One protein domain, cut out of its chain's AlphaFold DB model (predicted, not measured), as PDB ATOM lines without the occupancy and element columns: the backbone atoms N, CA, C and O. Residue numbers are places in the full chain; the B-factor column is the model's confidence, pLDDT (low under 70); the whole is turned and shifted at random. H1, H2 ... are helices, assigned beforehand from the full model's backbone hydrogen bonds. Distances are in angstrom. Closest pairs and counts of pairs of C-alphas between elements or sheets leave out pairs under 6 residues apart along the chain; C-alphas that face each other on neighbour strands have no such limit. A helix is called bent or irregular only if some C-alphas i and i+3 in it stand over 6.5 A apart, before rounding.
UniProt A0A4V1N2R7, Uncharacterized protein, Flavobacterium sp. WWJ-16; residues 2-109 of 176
ATOM      1  N   LEU A   2     213.214 301.369 279.134       73.31
ATOM      2  CA  LEU A   2     212.132 300.597 278.482       73.31
ATOM      3  C   LEU A   2     212.038 300.804 276.957       73.31
ATOM      4  O   LEU A   2     211.935 299.841 276.209       73.31
ATOM      5  N   HIS A   3     212.114 302.047 276.475       77.00
ATOM      6  CA  HIS A   3     211.967 302.332 275.041       77.00
ATOM      7  C   HIS A   3     213.072 301.684 274.181       77.00
ATOM      8  O   HIS A   3     212.802 301.125 273.123       77.00
ATOM      9  N   ALA A   4     214.317 301.678 274.674       79.12
ATOM     10  CA  ALA A   4     215.433 300.997 274.016       79.12
ATOM     11  C   ALA A   4     215.270 299.465 274.035       79.12
ATOM     12  O   ALA A   4     215.627 298.796 273.067       79.12
ATOM     13  N   PHE A   5     214.684 298.919 275.106       79.75
ATOM     14  CA  PHE A   5     214.364 297.498 275.215       79.75
ATOM     15  C   PHE A   5     213.304 297.070 274.188       79.75
ATOM     16  O   PHE A   5     213.541 296.132 273.431       79.75
ATOM     17  N   PHE A   6     212.192 297.802 274.070       83.88
ATOM     18  CA  PHE A   6     211.158 297.517 273.066       83.88
ATOM     19  C   PHE A   6     211.646 297.718 271.628       83.88
ATOM     20  O   PHE A   6     211.293 296.937 270.751       83.88
ATOM     21  N   LYS A   7     212.518 298.701 271.378       82.56
ATOM     22  CA  LYS A   7     213.123 298.890 270.053       82.56
ATOM     23  C   LYS A   7     214.019 297.714 269.639       82.56
ATOM     24  O   LYS A   7     214.081 297.391 268.459       82.56
ATOM     25  N   LYS A   8     214.702 297.069 270.593       86.75
ATOM     26  CA  LYS A   8     215.618 295.949 270.324       86.75
ATOM     27  C   LYS A   8     214.921 294.583 270.313       86.75
ATOM     28  O   LYS A   8     215.270 293.741 269.494       86.75
ATOM     29  N   TYR A   9     213.950 294.367 271.201       90.38
ATOM     30  CA  TYR A   9     213.326 293.055 271.435       90.38
ATOM     31  C   TYR A   9     211.829 293.004 271.111       90.38
ATOM     32  O   TYR A   9     211.199 291.973 271.334       90.38
ATOM     33  N   GLY A  10     211.243 294.080 270.578       88.38
ATOM     34  CA  GLY A  10     209.804 294.176 270.316       88.38
ATOM     35  C   GLY A  10     209.257 293.007 269.498       88.38
ATOM     36  O   GLY A  10     208.269 292.401 269.894       88.38
ATOM     37  N   TYR A  11     209.946 292.613 268.425       89.50
ATOM     38  CA  TYR A  11     209.545 291.461 267.610       89.50
ATOM     39  C   TYR A  11     209.567 290.141 268.383       89.50
ATOM     40  O   TYR A  11     208.632 289.354 268.273       89.50
ATOM     41  N   THR A  12     210.598 289.904 269.197       91.31
ATOM     42  CA  THR A  12     210.686 288.704 270.040       91.31
ATOM     43  C   THR A  12     209.573 288.684 271.084       91.31
ATOM     44  O   THR A  12     208.973 287.639 271.309       91.31
ATOM     45  N   LEU A  13     209.253 289.831 271.686       90.62
ATOM     46  CA  LEU A  13     208.159 289.953 272.652       90.62
ATOM     47  C   LEU A  13     206.798 289.685 272.004       90.62
ATOM     48  O   LEU A  13     206.003 288.936 272.563       90.62
ATOM     49  N   ILE A  14     206.549 290.242 270.816       92.56
ATOM     50  CA  ILE A  14     205.326 289.977 270.046       92.56
ATOM     51  C   ILE A  14     205.241 288.491 269.692       92.56
ATOM     52  O   ILE A  14     204.200 287.875 269.893       92.56
ATOM     53  N   TYR A  15     206.336 287.896 269.215       91.00
ATOM     54  CA  TYR A  15     206.393 286.470 268.911       91.00
ATOM     55  C   TYR A  15     206.050 285.610 270.134       91.00
ATOM     56  O   TYR A  15     205.173 284.755 270.053       91.00
ATOM     57  N   LEU A  16     206.681 285.871 271.283       92.69
ATOM     58  CA  LEU A  16     206.403 285.146 272.522       92.69
ATOM     59  C   LEU A  16     204.950 285.317 272.965       92.69
ATOM     60  O   LEU A  16     204.315 284.337 273.346       92.69
ATOM     61  N   LEU A  17     204.404 286.531 272.863       94.88
ATOM     62  CA  LEU A  17     203.002 286.793 273.165       94.88
ATOM     63  C   LEU A  17     202.074 285.961 272.270       94.88
ATOM     64  O   LEU A  17     201.146 285.336 272.774       94.88
ATOM     65  N   VAL A  18     202.341 285.900 270.962       94.75
ATOM     66  CA  VAL A  18     201.565 285.072 270.025       94.75
ATOM     67  C   VAL A  18     201.659 283.593 270.396       94.75
ATOM     68  O   VAL A  18     200.635 282.917 270.440       94.75
ATOM     69  N   VAL A  19     202.850 283.082 270.718       93.56
ATOM     70  CA  VAL A  19     203.023 281.681 271.140       93.56
ATOM     71  C   VAL A  19     202.248 281.386 272.425       93.56
ATOM     72  O   VAL A  19     201.575 280.360 272.507       93.56
ATOM     73  N   VAL A  20     202.277 282.294 273.404       94.94
ATOM     74  CA  VAL A  20     201.487 282.178 274.639       94.94
ATOM     75  C   VAL A  20     199.992 282.159 274.323       94.94
ATOM     76  O   VAL A  20     199.279 281.287 274.813       94.94
ATOM     77  N   LEU A  21     199.509 283.056 273.460       96.12
ATOM     78  CA  LEU A  21     198.104 283.063 273.052       96.12
ATOM     79  C   LEU A  21     197.704 281.748 272.371       96.12
ATOM     80  O   LEU A  21     196.647 281.187 272.665       96.12
ATOM     81  N   LEU A  22     198.570 281.209 271.513       95.62
ATOM     82  CA  LEU A  22     198.323 279.930 270.862       95.62
ATOM     83  C   LEU A  22     198.274 278.774 271.874       95.62
ATOM     84  O   LEU A  22     197.360 277.957 271.818       95.62
ATOM     85  N   LEU A  23     199.206 278.707 272.825       93.81
ATOM     86  CA  LEU A  23     199.269 277.606 273.793       93.81
ATOM     87  C   LEU A  23     198.163 277.649 274.848       93.81
ATOM     88  O   LEU A  23     197.635 276.599 275.201       93.81
ATOM     89  N   PHE A  24     197.824 278.831 275.361       94.81
ATOM     90  CA  PHE A  24     196.902 278.959 276.493       94.81
ATOM     91  C   PHE A  24     195.454 279.226 276.083       94.81
ATOM     92  O   PHE A  24     194.551 278.933 276.861       94.81
ATOM     93  N   PHE A  25     195.213 279.742 274.876       94.62
ATOM     94  CA  PHE A  25     193.856 280.030 274.403       94.62
ATOM     95  C   PHE A  25     193.475 279.162 273.211       94.62
ATOM     96  O   PHE A  25     192.457 278.480 273.263       94.62
ATOM     97  N   PHE A  26     194.292 279.135 272.156       94.88
ATOM     98  CA  PHE A  26     193.928 278.416 270.932       94.88
ATOM     99  C   PHE A  26     193.937 276.892 271.113       94.88
ATOM    100  O   PHE A  26     192.944 276.240 270.799       94.88
ATOM    101  N   VAL A  27     195.014 276.319 271.664       94.06
ATOM    102  CA  VAL A  27     195.134 274.863 271.854       94.06
ATOM    103  C   VAL A  27     194.008 274.303 272.735       94.06
ATOM    104  O   VAL A  27     193.356 273.353 272.299       94.06
ATOM    105  N   PRO A  28     193.709 274.866 273.924       92.44
ATOM    106  CA  PRO A  28     192.607 274.370 274.741       92.44
ATOM    107  C   PRO A  28     191.251 274.578 274.069       92.44
ATOM    108  O   PRO A  28     190.388 273.716 274.178       92.44
ATOM    109  N   ASN A  29     191.055 275.691 273.354       92.75
ATOM    110  CA  ASN A  29     189.801 275.950 272.652       92.75
ATOM    111  C   ASN A  29     189.520 274.911 271.563       92.75
ATOM    112  O   ASN A  29     188.395 274.439 271.460       92.75
ATOM    113  N   GLU A  30     190.521 274.537 270.764       92.06
ATOM    114  CA  GLU A  30     190.319 273.537 269.712       92.06
ATOM    115  C   GLU A  30     190.129 272.128 270.276       92.06
ATOM    116  O   GLU A  30     189.303 271.393 269.744       92.06
ATOM    117  N   LYS A  31     190.808 271.764 271.373       88.69
ATOM    118  CA  LYS A  31     190.642 270.443 272.004       88.69
ATOM    119  C   LYS A  31     189.232 270.195 272.549       88.69
ATOM    120  O   LYS A  31     188.733 269.097 272.369       88.69
ATOM    121  N   LYS A  32     188.559 271.214 273.095       87.88
ATOM    122  CA  LYS A  32     187.191 271.112 273.659       87.88
ATOM    123  C   LYS A  32     186.112 270.615 272.692       87.88
ATOM    124  O   LYS A  32     185.002 270.315 273.110       87.88
ATOM    125  N   HIS A  33     186.393 270.608 271.393       88.06
ATOM    126  CA  HIS A  33     185.453 270.143 270.372       88.06
ATOM    127  C   HIS A  33     185.588 268.653 270.056       88.06
ATOM    128  O   HIS A  33     184.899 268.150 269.174       88.06
ATOM    129  N   TYR A  34     186.503 267.960 270.723       86.25
ATOM    130  CA  TYR A  34     186.869 266.588 270.426       86.25
ATOM    131  C   TYR A  34     186.944 265.794 271.714       86.25
ATOM    132  O   TYR A  34     187.424 266.303 272.721       86.25
ATOM    133  N   PHE A  35     186.566 264.522 271.655       81.75
ATOM    134  CA  PHE A  35     186.928 263.607 272.723       81.75
ATOM    135  C   PHE A  35     188.421 263.283 272.662       81.75
ATOM    136  O   PHE A  35     188.995 263.087 271.584       81.75
ATOM    137  N   ASP A  36     189.043 263.148 273.832       81.75
ATOM    138  CA  ASP A  36     190.466 262.815 273.953       81.75
ATOM    139  C   ASP A  36     190.836 261.517 273.216       81.75
ATOM    140  O   ASP A  36     191.918 261.409 272.630       81.75
ATOM    141  N   GLY A  37     189.918 260.544 273.189       77.94
ATOM    142  CA  GLY A  37     190.082 259.290 272.454       77.94
ATOM    143  C   GLY A  37     190.262 259.494 270.947       77.94
ATOM    144  O   GLY A  37     191.168 258.906 270.354       77.94
ATOM    145  N   ASP A  38     189.464 260.374 270.337       82.75
ATOM    146  CA  ASP A  38     189.543 260.679 268.904       82.75
ATOM    147  C   ASP A  38     190.809 261.471 268.563       82.75
ATOM    148  O   ASP A  38     191.481 261.179 267.568       82.75
ATOM    149  N   VAL A  39     191.187 262.433 269.414       87.50
ATOM    150  CA  VAL A  39     192.437 263.197 269.252       87.50
ATOM    151  C   VAL A  39     193.644 262.265 269.326       87.50
ATOM    152  O   VAL A  39     194.557 262.369 268.502       87.50
ATOM    153  N   LYS A  40     193.653 261.331 270.283       87.75
ATOM    154  CA  LYS A  40     194.735 260.357 270.445       87.75
ATOM    155  C   LYS A  40     194.800 259.382 269.269       87.75
ATOM    156  O   LYS A  40     195.870 259.187 268.699       87.75
ATOM    157  N   ALA A  41     193.662 258.831 268.845       85.88
ATOM    158  CA  ALA A  41     193.604 257.939 267.690       85.88
ATOM    159  C   ALA A  41     194.115 258.625 266.410       85.88
ATOM    160  O   ALA A  41     194.867 258.026 265.634       85.88
ATOM    161  N   PHE A  42     193.760 259.898 266.210       89.62
ATOM    162  CA  PHE A  42     194.275 260.703 265.105       89.62
ATOM    163  C   PHE A  42     195.779 260.967 265.220       89.62
ATOM    164  O   PHE A  42     196.505 260.839 264.227       89.62
ATOM    165  N   HIS A  43     196.257 261.308 266.419       91.44
ATOM    166  CA  HIS A  43     197.677 261.510 266.683       91.44
ATOM    167  C   HIS A  43     198.504 260.282 266.287       91.44
ATOM    168  O   HIS A  43     199.477 260.391 265.540       91.44
ATOM    169  N   ASP A  44     198.074 259.101 266.714       89.19
ATOM    170  CA  ASP A  44     198.845 257.879 266.503       89.19
ATOM    171  C   ASP A  44     198.746 257.383 265.048       89.19
ATOM    172  O   ASP A  44     199.708 256.841 264.500       89.19
ATOM    173  N   SER A  45     197.615 257.626 264.377       86.88
ATOM    174  CA  SER A  45     197.343 257.071 263.042       86.88
ATOM    175  C   SER A  45     197.713 257.989 261.870       86.88
ATOM    176  O   SER A  45     198.072 257.493 260.794       86.88
ATOM    177  N   TYR A  46     197.599 259.313 262.038       88.06
ATOM    178  CA  TYR A  46     197.637 260.277 260.928       88.06
ATOM    179  C   TYR A  46     198.546 261.481 261.160       88.06
ATOM    180  O   TYR A  46     199.167 261.933 260.196       88.06
ATOM    181  N   TYR A  47     198.675 261.984 262.393       91.31
ATOM    182  CA  TYR A  47     199.453 263.200 262.671       91.31
ATOM    183  C   TYR A  47     200.872 263.118 262.102       91.31
ATOM    184  O   TYR A  47     201.276 263.975 261.316       91.31
ATOM    185  N   TRP A  48     201.603 262.042 262.401       89.81
ATOM    186  CA  TRP A  48     202.973 261.876 261.916       89.81
ATOM    187  C   TRP A  48     203.074 261.719 260.401       89.81
ATOM    188  O   TRP A  48     204.070 262.145 259.828       89.81
ATOM    189  N   LYS A  49     202.047 261.171 259.737       92.00
ATOM    190  CA  LYS A  49     202.001 261.071 258.267       92.00
ATOM    191  C   LYS A  49     201.847 262.455 257.630       92.00
ATOM    192  O   LYS A  49     202.539 262.784 256.668       92.00
ATOM    193  N   ILE A  50     200.968 263.287 258.189       92.12
ATOM    194  CA  ILE A  50     200.770 264.663 257.717       92.12
ATOM    195  C   ILE A  50     202.033 265.486 257.992       92.12
ATOM    196  O   ILE A  50     202.577 266.106 257.082       92.12
ATOM    197  N   MET A  51     202.568 265.425 259.209       91.06
ATOM    198  CA  MET A  51     203.765 266.184 259.572       91.06
ATOM    199  C   MET A  51     205.001 265.764 258.774       91.06
ATOM    200  O   MET A  51     205.759 266.631 258.344       91.06
ATOM    201  N   SER A  52     205.206 264.466 258.525       90.88
ATOM    202  CA  SER A  52     206.343 263.997 257.726       90.88
ATOM    203  C   SER A  52     206.231 264.433 256.264       90.88
ATOM    204  O   SER A  52     207.213 264.910 255.701       90.88
ATOM    205  N   SER A  53     205.039 264.360 255.662       92.19
ATOM    206  CA  SER A  53     204.822 264.836 254.287       92.19
ATOM    207  C   SER A  53     205.051 266.347 254.149       92.19
ATOM    208  O   SER A  53     205.748 266.778 253.227       92.19
ATOM    209  N   MET A  54     204.566 267.148 255.105       90.88
ATOM    210  CA  MET A  54     204.852 268.586 255.162       90.88
ATOM    211  C   MET A  54     206.348 268.863 255.338       90.88
ATOM    212  O   MET A  54     206.903 269.710 254.636       90.88
ATOM    213  N   ALA A  55     207.017 268.137 256.238       90.44
ATOM    214  CA  ALA A  55     208.445 268.296 256.494       90.44
ATOM    215  C   ALA A  55     209.285 267.992 255.247       90.44
ATOM    216  O   ALA A  55     210.173 268.772 254.906       90.44
ATOM    217  N   VAL A  56     208.972 266.911 254.524       91.31
ATOM    218  CA  VAL A  56     209.630 266.569 253.255       91.31
ATOM    219  C   VAL A  56     209.420 267.675 252.221       91.31
ATOM    220  O   VAL A  56     210.385 268.101 251.588       91.31
ATOM    221  N   GLY A  57     208.196 268.193 252.077       93.19
ATOM    222  CA  GLY A  57     207.904 269.288 251.148       93.19
ATOM    223  C   GLY A  57     208.714 270.554 251.448       93.19
ATOM    224  O   GLY A  57     209.373 271.097 250.560       93.19
ATOM    225  N   ILE A  58     208.731 270.988 252.710       92.19
ATOM    226  CA  ILE A  58     209.508 272.154 253.159       92.19
ATOM    227  C   ILE A  58     211.006 271.930 252.926       92.19
ATOM    228  O   ILE A  58     211.702 272.828 252.450       92.19
ATOM    229  N   TYR A  59     211.503 270.732 253.223       90.56
ATOM    230  CA  TYR A  59     212.904 270.381 253.032       90.56
ATOM    231  C   TYR A  59     213.313 270.419 251.555       90.56
ATOM    232  O   TYR A  59     214.353 270.985 251.223       90.56
ATOM    233  N   LEU A  60     212.480 269.887 250.655       91.19
ATOM    234  CA  LEU A  60     212.720 269.940 249.211       91.19
ATOM    235  C   LEU A  60     212.718 271.379 248.683       91.19
ATOM    236  O   LEU A  60     213.599 271.737 247.903       91.19
ATOM    237  N   LEU A  61     211.778 272.214 249.137       92.81
ATOM    238  CA  LEU A  61     211.728 273.632 248.771       92.81
ATOM    239  C   LEU A  61     212.971 274.385 249.252       92.81
ATOM    240  O   LEU A  61     213.573 275.133 248.483       92.81
ATOM    241  N   PHE A  62     213.391 274.157 250.499       93.19
ATOM    242  CA  PHE A  62     214.591 274.777 251.057       93.19
ATOM    243  C   PHE A  62     215.860 274.330 250.324       93.19
ATOM    244  O   PHE A  62     216.702 275.154 249.970       93.19
ATOM    245  N   PHE A  63     215.983 273.036 250.038       89.69
ATOM    246  CA  PHE A  63     217.099 272.498 249.271       89.69
ATOM    247  C   PHE A  63     217.152 273.082 247.853       89.69
ATOM    248  O   PHE A  63     218.217 273.499 247.394       89.69
ATOM    249  N   TYR A  64     216.008 273.165 247.167       90.75
ATOM    250  CA  TYR A  64     215.917 273.773 245.839       90.75
ATOM    251  C   TYR A  64     216.300 275.257 245.865       90.75
ATOM    252  O   TYR A  64     217.097 275.699 245.038       90.75
ATOM    253  N   PHE A  65     215.812 276.003 246.859       93.06
ATOM    254  CA  PHE A  65     216.216 277.385 247.095       93.06
ATOM    255  C   PHE A  65     217.739 277.493 247.265       93.06
ATOM    256  O   PHE A  65     218.388 278.261 246.560       93.06
ATOM    257  N   LEU A  66     218.349 276.670 248.121       92.44
ATOM    258  CA  LEU A  66     219.801 276.679 248.302       92.44
ATOM    259  C   LEU A  66     220.562 276.356 247.014       92.44
ATOM    260  O   LEU A  66     221.593 276.974 246.772       92.44
ATOM    261  N   LYS A  67     220.061 275.439 246.183       88.19
ATOM    262  CA  LYS A  67     220.678 275.103 244.893       88.19
ATOM    263  C   LYS A  67     220.682 276.284 243.914       88.19
ATOM    264  O   LYS A  67     221.612 276.393 243.125       88.19
ATOM    265  N   ILE A  68     219.671 277.156 243.955       91.12
ATOM    266  CA  ILE A  68     219.617 278.363 243.110       91.12
ATOM    267  C   ILE A  68     220.653 279.396 243.563       91.12
ATOM    268  O   ILE A  68     221.315 280.014 242.734       91.12
ATOM    269  N   TYR A  69     220.786 279.597 244.875       88.50
ATOM    270  CA  TYR A  69     221.574 280.702 245.430       88.50
ATOM    271  C   TYR A  69     222.998 280.320 245.851       88.50
ATOM    272  O   TYR A  69     223.806 281.203 246.137       88.50
ATOM    273  N   ARG A  70     223.327 279.026 245.922       85.69
ATOM    274  CA  ARG A  70     224.652 278.538 246.319       85.69
ATOM    275  C   ARG A  70     225.198 277.542 245.309       85.69
ATOM    276  O   ARG A  70     224.557 276.550 244.988       85.69
ATOM    277  N   ASN A  71     226.455 277.746 244.924       78.31
ATOM    278  CA  ASN A  71     227.154 276.864 243.984       78.31
ATOM    279  C   ASN A  71     227.916 275.716 244.673       78.31
ATOM    280  O   ASN A  71     228.310 274.753 244.022       78.31
ATOM    281  N   SER A  72     228.145 275.796 245.989       91.69
ATOM    282  CA  SER A  72     228.959 274.820 246.723       91.69
ATOM    283  C   SER A  72     228.113 273.743 247.402       91.69
ATOM    284  O   SER A  72     227.426 274.003 248.393       91.69
ATOM    285  N   TRP A  73     228.251 272.493 246.950       88.94
ATOM    286  CA  TRP A  73     227.614 271.318 247.565       88.94
ATOM    287  C   TRP A  73     227.945 271.148 249.053       88.94
ATOM    288  O   TRP A  73     227.091 270.727 249.834       88.94
ATOM    289  N   LYS A  74     229.160 271.526 249.475       90.75
ATOM    290  CA  LYS A  74     229.569 271.467 250.889       90.75
ATOM    291  C   LYS A  74     228.766 272.443 251.752       90.75
ATOM    292  O   LYS A  74     228.407 272.114 252.880       90.75
ATOM    293  N   GLU A  75     228.475 273.634 251.237       89.06
ATOM    294  CA  GLU A  75     227.676 274.631 251.956       89.06
ATOM    295  C   GLU A  75     226.194 274.281 251.978       89.06
ATOM    296  O   GLU A  75     225.537 274.477 253.004       89.06
ATOM    297  N   ILE A  76     225.683 273.734 250.872       91.38
ATOM    298  CA  ILE A  76     224.314 273.224 250.792       91.38
ATOM    299  C   ILE A  76     224.125 272.136 251.848       91.38
ATOM    300  O   ILE A  76     223.204 272.244 252.651       91.38
ATOM    301  N   GLY A  77     225.029 271.152 251.929       88.31
ATOM    302  CA  GLY A  77     224.955 270.083 252.929       88.31
ATOM    303  C   GLY A  77     224.940 270.607 254.369       88.31
ATOM    304  O   GLY A  77     224.060 270.241 255.145       88.31
ATOM    305  N   LYS A  78     225.853 271.527 254.720       91.50
ATOM    306  CA  LYS A  78     225.894 272.137 256.064       91.50
ATOM    307  C   LYS A  78     224.615 272.907 256.398       91.50
ATOM    308  O   LYS A  78     224.061 272.730 257.479       91.50
ATOM    309  N   SER A  79     224.148 273.744 255.474       91.44
ATOM    310  CA  SER A  79     222.943 274.563 255.667       91.44
ATOM    311  C   SER A  79     221.695 273.693 255.792       91.44
ATOM    312  O   SER A  79     220.830 273.960 256.618       91.44
ATOM    313  N   THR A  80     221.634 272.620 255.008       89.38
ATOM    314  CA  THR A  80     220.534 271.657 255.022       89.38
ATOM    315  C   THR A  80     220.492 270.871 256.334       89.38
ATOM    316  O   THR A  80     219.423 270.721 256.920       89.38
ATOM    317  N   LEU A  81     221.646 270.434 256.853       90.00
ATOM    318  CA  LEU A  81     221.722 269.771 258.156       90.00
ATOM    319  C   LEU A  81     221.306 270.714 259.294       90.00
ATOM    320  O   LEU A  81     220.504 270.334 260.145       90.00
ATOM    321  N   ALA A  82     221.809 271.951 259.291       92.00
ATOM    322  CA  ALA A  82     221.420 272.957 260.278       92.00
ATOM    323  C   ALA A  82     219.908 273.228 260.234       92.00
ATOM    324  O   ALA A  82     219.253 273.269 261.273       92.00
ATOM    325  N   PHE A  83     219.342 273.341 259.031       92.00
ATOM    326  CA  PHE A  83     217.905 273.499 258.837       92.00
ATOM    327  C   PHE A  83     217.111 272.304 259.375       92.00
ATOM    328  O   PHE A  83     216.132 272.507 260.085       92.00
ATOM    329  N   ALA A  84     217.561 271.070 259.131       90.38
ATOM    330  CA  ALA A  84     216.915 269.874 259.667       90.38
ATOM    331  C   ALA A  84     216.874 269.878 261.206       90.38
ATOM    332  O   ALA A  84     215.829 269.599 261.790       90.38
ATOM    333  N   VAL A  85     217.975 270.257 261.866       91.94
ATOM    334  CA  VAL A  85     218.034 270.378 263.335       91.94
ATOM    335  C   VAL A  85     217.050 271.432 263.845       91.94
ATOM    336  O   VAL A  85     216.319 271.180 264.802       91.94
ATOM    337  N   VAL A  86     216.982 272.592 263.186       91.19
ATOM    338  CA  VAL A  86     216.017 273.649 263.523       91.19
ATOM    339  C   VAL A  86     214.585 273.134 263.350       91.19
ATOM    340  O   VAL A  86     213.778 273.258 264.268       91.19
ATOM    341  N   CYS A  87     214.262 272.496 262.224       90.12
ATOM    342  CA  CYS A  87     212.939 271.926 261.982       90.12
ATOM    343  C   CYS A  87     212.550 270.878 263.027       90.12
ATOM    344  O   CYS A  87     211.410 270.893 263.484       90.12
ATOM    345  N   LEU A  88     213.468 269.998 263.437       89.81
ATOM    346  CA  LEU A  88     213.216 269.020 264.500       89.81
ATOM    347  C   LEU A  88     212.904 269.706 265.833       89.81
ATOM    348  O   LEU A  88     211.905 269.373 266.470       89.81
ATOM    349  N   PHE A  89     213.704 270.703 266.220       90.88
ATOM    350  CA  PHE A  89     213.477 271.467 267.445       90.88
ATOM    351  C   PHE A  89     212.106 272.159 267.443       90.88
ATOM    352  O   PHE A  89     211.344 272.043 268.402       90.88
ATOM    353  N   PHE A  90     211.753 272.823 266.340       89.06
ATOM    354  CA  PHE A  90     210.449 273.470 266.191       89.06
ATOM    355  C   PHE A  90     209.298 272.456 266.151       89.06
ATOM    356  O   PHE A  90     208.253 272.706 266.743       89.06
ATOM    357  N   SER A  91     209.477 271.304 265.505       87.81
ATOM    358  CA  SER A  91     208.438 270.265 265.432       87.81
ATOM    359  C   SER A  91     208.087 269.723 266.814       87.81
ATOM    360  O   SER A  91     206.915 269.499 267.103       87.81
ATOM    361  N   PHE A  92     209.092 269.569 267.679       89.00
ATOM    362  CA  PHE A  92     208.899 269.174 269.068       89.00
ATOM    363  C   PHE A  92     208.224 270.284 269.888       89.00
ATOM    364  O   PHE A  92     207.209 270.047 270.538       89.00
ATOM    365  N   LEU A  93     208.740 271.516 269.817       90.31
ATOM    366  CA  LEU A  93     208.251 272.621 270.648       90.31
ATOM    367  C   LEU A  93     206.818 273.057 270.289       90.31
ATOM    368  O   LEU A  93     206.050 273.453 271.164       90.31
ATOM    369  N   PHE A  94     206.442 272.956 269.013       92.81
ATOM    370  CA  PHE A  94     205.148 273.407 268.493       92.81
ATOM    371  C   PHE A  94     204.152 272.273 268.211       92.81
ATOM    372  O   PHE A  94     203.083 272.540 267.664       92.81
ATOM    373  N   GLN A  95     204.435 271.030 268.621       92.31
ATOM    374  CA  GLN A  95     203.578 269.861 268.363       92.31
ATOM    375  C   GLN A  95     202.108 270.098 268.751       92.31
ATOM    376  O   GLN A  95     201.200 269.842 267.961       92.31
ATOM    377  N   ASN A  96     201.862 270.647 269.944       93.19
ATOM    378  CA  ASN A  96     200.503 270.928 270.424       93.19
ATOM    379  C   ASN A  96     199.779 271.979 269.572       93.19
ATOM    380  O   ASN A  96     198.578 271.861 269.332       93.19
ATOM    381  N   ILE A  97     200.510 272.990 269.098       95.19
ATOM    382  CA  ILE A  97     199.963 274.039 268.234       95.19
ATOM    383  C   ILE A  97     199.628 273.453 266.861       95.19
ATOM    384  O   ILE A  97     198.527 273.679 266.362       95.19
ATOM    385  N   PHE A  98     200.522 272.654 266.272       94.50
ATOM    386  CA  PHE A  98     200.258 271.983 264.996       94.50
ATOM    387  C   PHE A  98     199.063 271.038 265.080       94.50
ATOM    388  O   PHE A  98     198.206 271.068 264.199       94.50
ATOM    389  N   MET A  99     198.954 270.262 266.162       94.75
ATOM    390  CA  MET A  99     197.779 269.431 266.412       94.75
ATOM    391  C   MET A  99     196.499 270.275 266.436       94.75
ATOM    392  O   MET A  99     195.556 269.968 265.714       94.75
ATOM    393  N   ALA A 100     196.473 271.374 267.196       94.94
ATOM    394  CA  ALA A 100     195.309 272.258 267.253       94.94
ATOM    395  C   ALA A 100     194.948 272.864 265.886       94.94
ATOM    396  O   ALA A 100     193.769 272.971 265.557       94.94
ATOM    397  N   PHE A 101     195.934 273.196 265.046       94.88
ATOM    398  CA  PHE A 101     195.673 273.625 263.669       94.88
ATOM    399  C   PHE A 101     195.062 272.518 262.806       94.88
ATOM    400  O   PHE A 101     194.142 272.793 262.040       94.88
ATOM    401  N   LEU A 102     195.527 271.273 262.928       94.56
ATOM    402  CA  LEU A 102     194.939 270.145 262.200       94.56
ATOM    403  C   LEU A 102     193.504 269.868 262.655       94.56
ATOM    404  O   LEU A 102     192.630 269.669 261.813       94.56
ATOM    405  N   LEU A 103     193.236 269.938 263.961       93.69
ATOM    406  CA  LEU A 103     191.877 269.881 264.500       93.69
ATOM    407  C   LEU A 103     191.022 271.025 263.926       93.69
ATOM    408  O   LEU A 103     189.956 270.792 263.359       93.69
ATOM    409  N   ARG A 104     191.533 272.259 263.920       94.38
ATOM    410  CA  ARG A 104     190.827 273.389 263.305       94.38
ATOM    411  C   ARG A 104     190.489 273.132 261.834       94.38
ATOM    412  O   ARG A 104     189.349 273.342 261.431       94.38
ATOM    413  N   ILE A 105     191.457 272.655 261.047       92.88
ATOM    414  CA  ILE A 105     191.275 272.320 259.625       92.88
ATOM    415  C   ILE A 105     190.220 271.225 259.456       92.88
ATOM    416  O   ILE A 105     189.362 271.340 258.583       92.88
ATOM    417  N   ASN A 106     190.246 270.197 260.306       92.31
ATOM    418  CA  ASN A 106     189.245 269.137 260.304       92.31
ATOM    419  C   ASN A 106     187.829 269.704 260.487       92.31
ATOM    420  O   ASN A 106     186.916 269.267 259.797       92.31
ATOM    421  N   ARG A 107     187.653 270.700 261.362       90.94
ATOM    422  CA  ARG A 107     186.358 271.340 261.644       90.94
ATOM    423  C   ARG A 107     185.872 272.342 260.605       90.94
ATOM    424  O   ARG A 107     184.689 272.672 260.624       90.94
ATOM    425  N   THR A 108     186.737 272.832 259.719       88.75
ATOM    426  CA  THR A 108     186.357 273.852 258.727       88.75
ATOM    427  C   THR A 108     185.205 273.390 257.835       88.75
ATOM    428  O   THR A 108     184.334 274.193 257.517       88.75
ATOM    429  N   ASN A 109     185.165 272.102 257.478       80.81
ATOM    430  CA  ASN A 109     184.088 271.515 256.687       80.81
ATOM    431  C   ASN A 109     183.529 270.275 257.383       80.81
ATOM    432  O   ASN A 109     184.279 269.397 257.808       80.81
TER     433      ASN A 109
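This is residues 2 to 109 of the 176 residues of an uncharacterized protein of Flavobacterium sp. WWJ-16 (UniProt A0A4V1N2R7). Picture an open V: the long helix H1 makes one arm, the helical hairpin of H2b and H3 makes the other, and at the corner between them H4 packs on the later part of H1, with the arm H2a close by. H2a, H2b, H3 and H4 follow one another round a narrow loop, while residues 7 to 13 of H1 stick out. The printed part has 108 residues with four named helices, H1, H2, H3 and H4 in that order, and no named strand; its class is all helix. It is loose, with a radius of gyration of the C-alphas of 18.0 A, and flat, spanning 51 by 46 by 23 A.

Start with H1, residues 2 to 31, and look near residue 9 for a kink of 74 degrees; the helix is irregular there, with C-alphas 8 and 11 at 8.0 A. Go on to H2, residues 36 to 69, assigned as one helix by its hydrogen bonds but bent: C-alphas 45 and 48 are 7.5 A apart, and its arms H2a, residues 36 to 45, and H2b, residues 48 to 69, stand at a steep tilt of 50 degrees. H1 and H2a are close but not clearly touching; their closest C-alphas, of Lys 31 and Val 39, are 8.0 A apart. H3, residues 73 to 93, touches H2b in a hairpin, opposite ways at a shallow tilt of 31 degrees; the closest C-alphas, of Leu 66 and Ile 76, are 6.2 A apart. H4, residues 95 to 108, touches H1 with residues 22 to 31 of H1 alone, the same way at a steep tilt of 57 degrees; the closest C-alphas, of Val 27 and Ala 100, are 5.3 A apart. H2a and H4 are close but not clearly touching, about perpendicular at 77 degrees, with the closest C-alphas, of His 43 and Met 99, 7.9 A apart. H3 and H4 meet only through their link. H1 is apart from H2b and H3. In H2a, H2b, H3 and H4 every O i to N i+4 pair is within hydrogen-bond range; in H1, 22 of 26 are.

Find C-alpha 2 at (212.132, 300.597, 278.482), where H1 begins; it runs 37.6 A to C-alpha 31. H2a covers 14.1 A, and H2b covers 31.2 A from C-alpha 48 at (202.973, 261.876, 261.916). H3 measures 30.2 A. H4 measures 20.1 A and ends at C-alpha 108, (186.357, 273.852, 258.727).

Look to Phe 35 and Asn 71 for the two C-alphas farthest apart, 51.2 A. The printed part has no cut, and its three links are tight. Residues 68 to 74 also stand free. The mean pLDDT of the printed part is 90.0, and no printed residue is under 70.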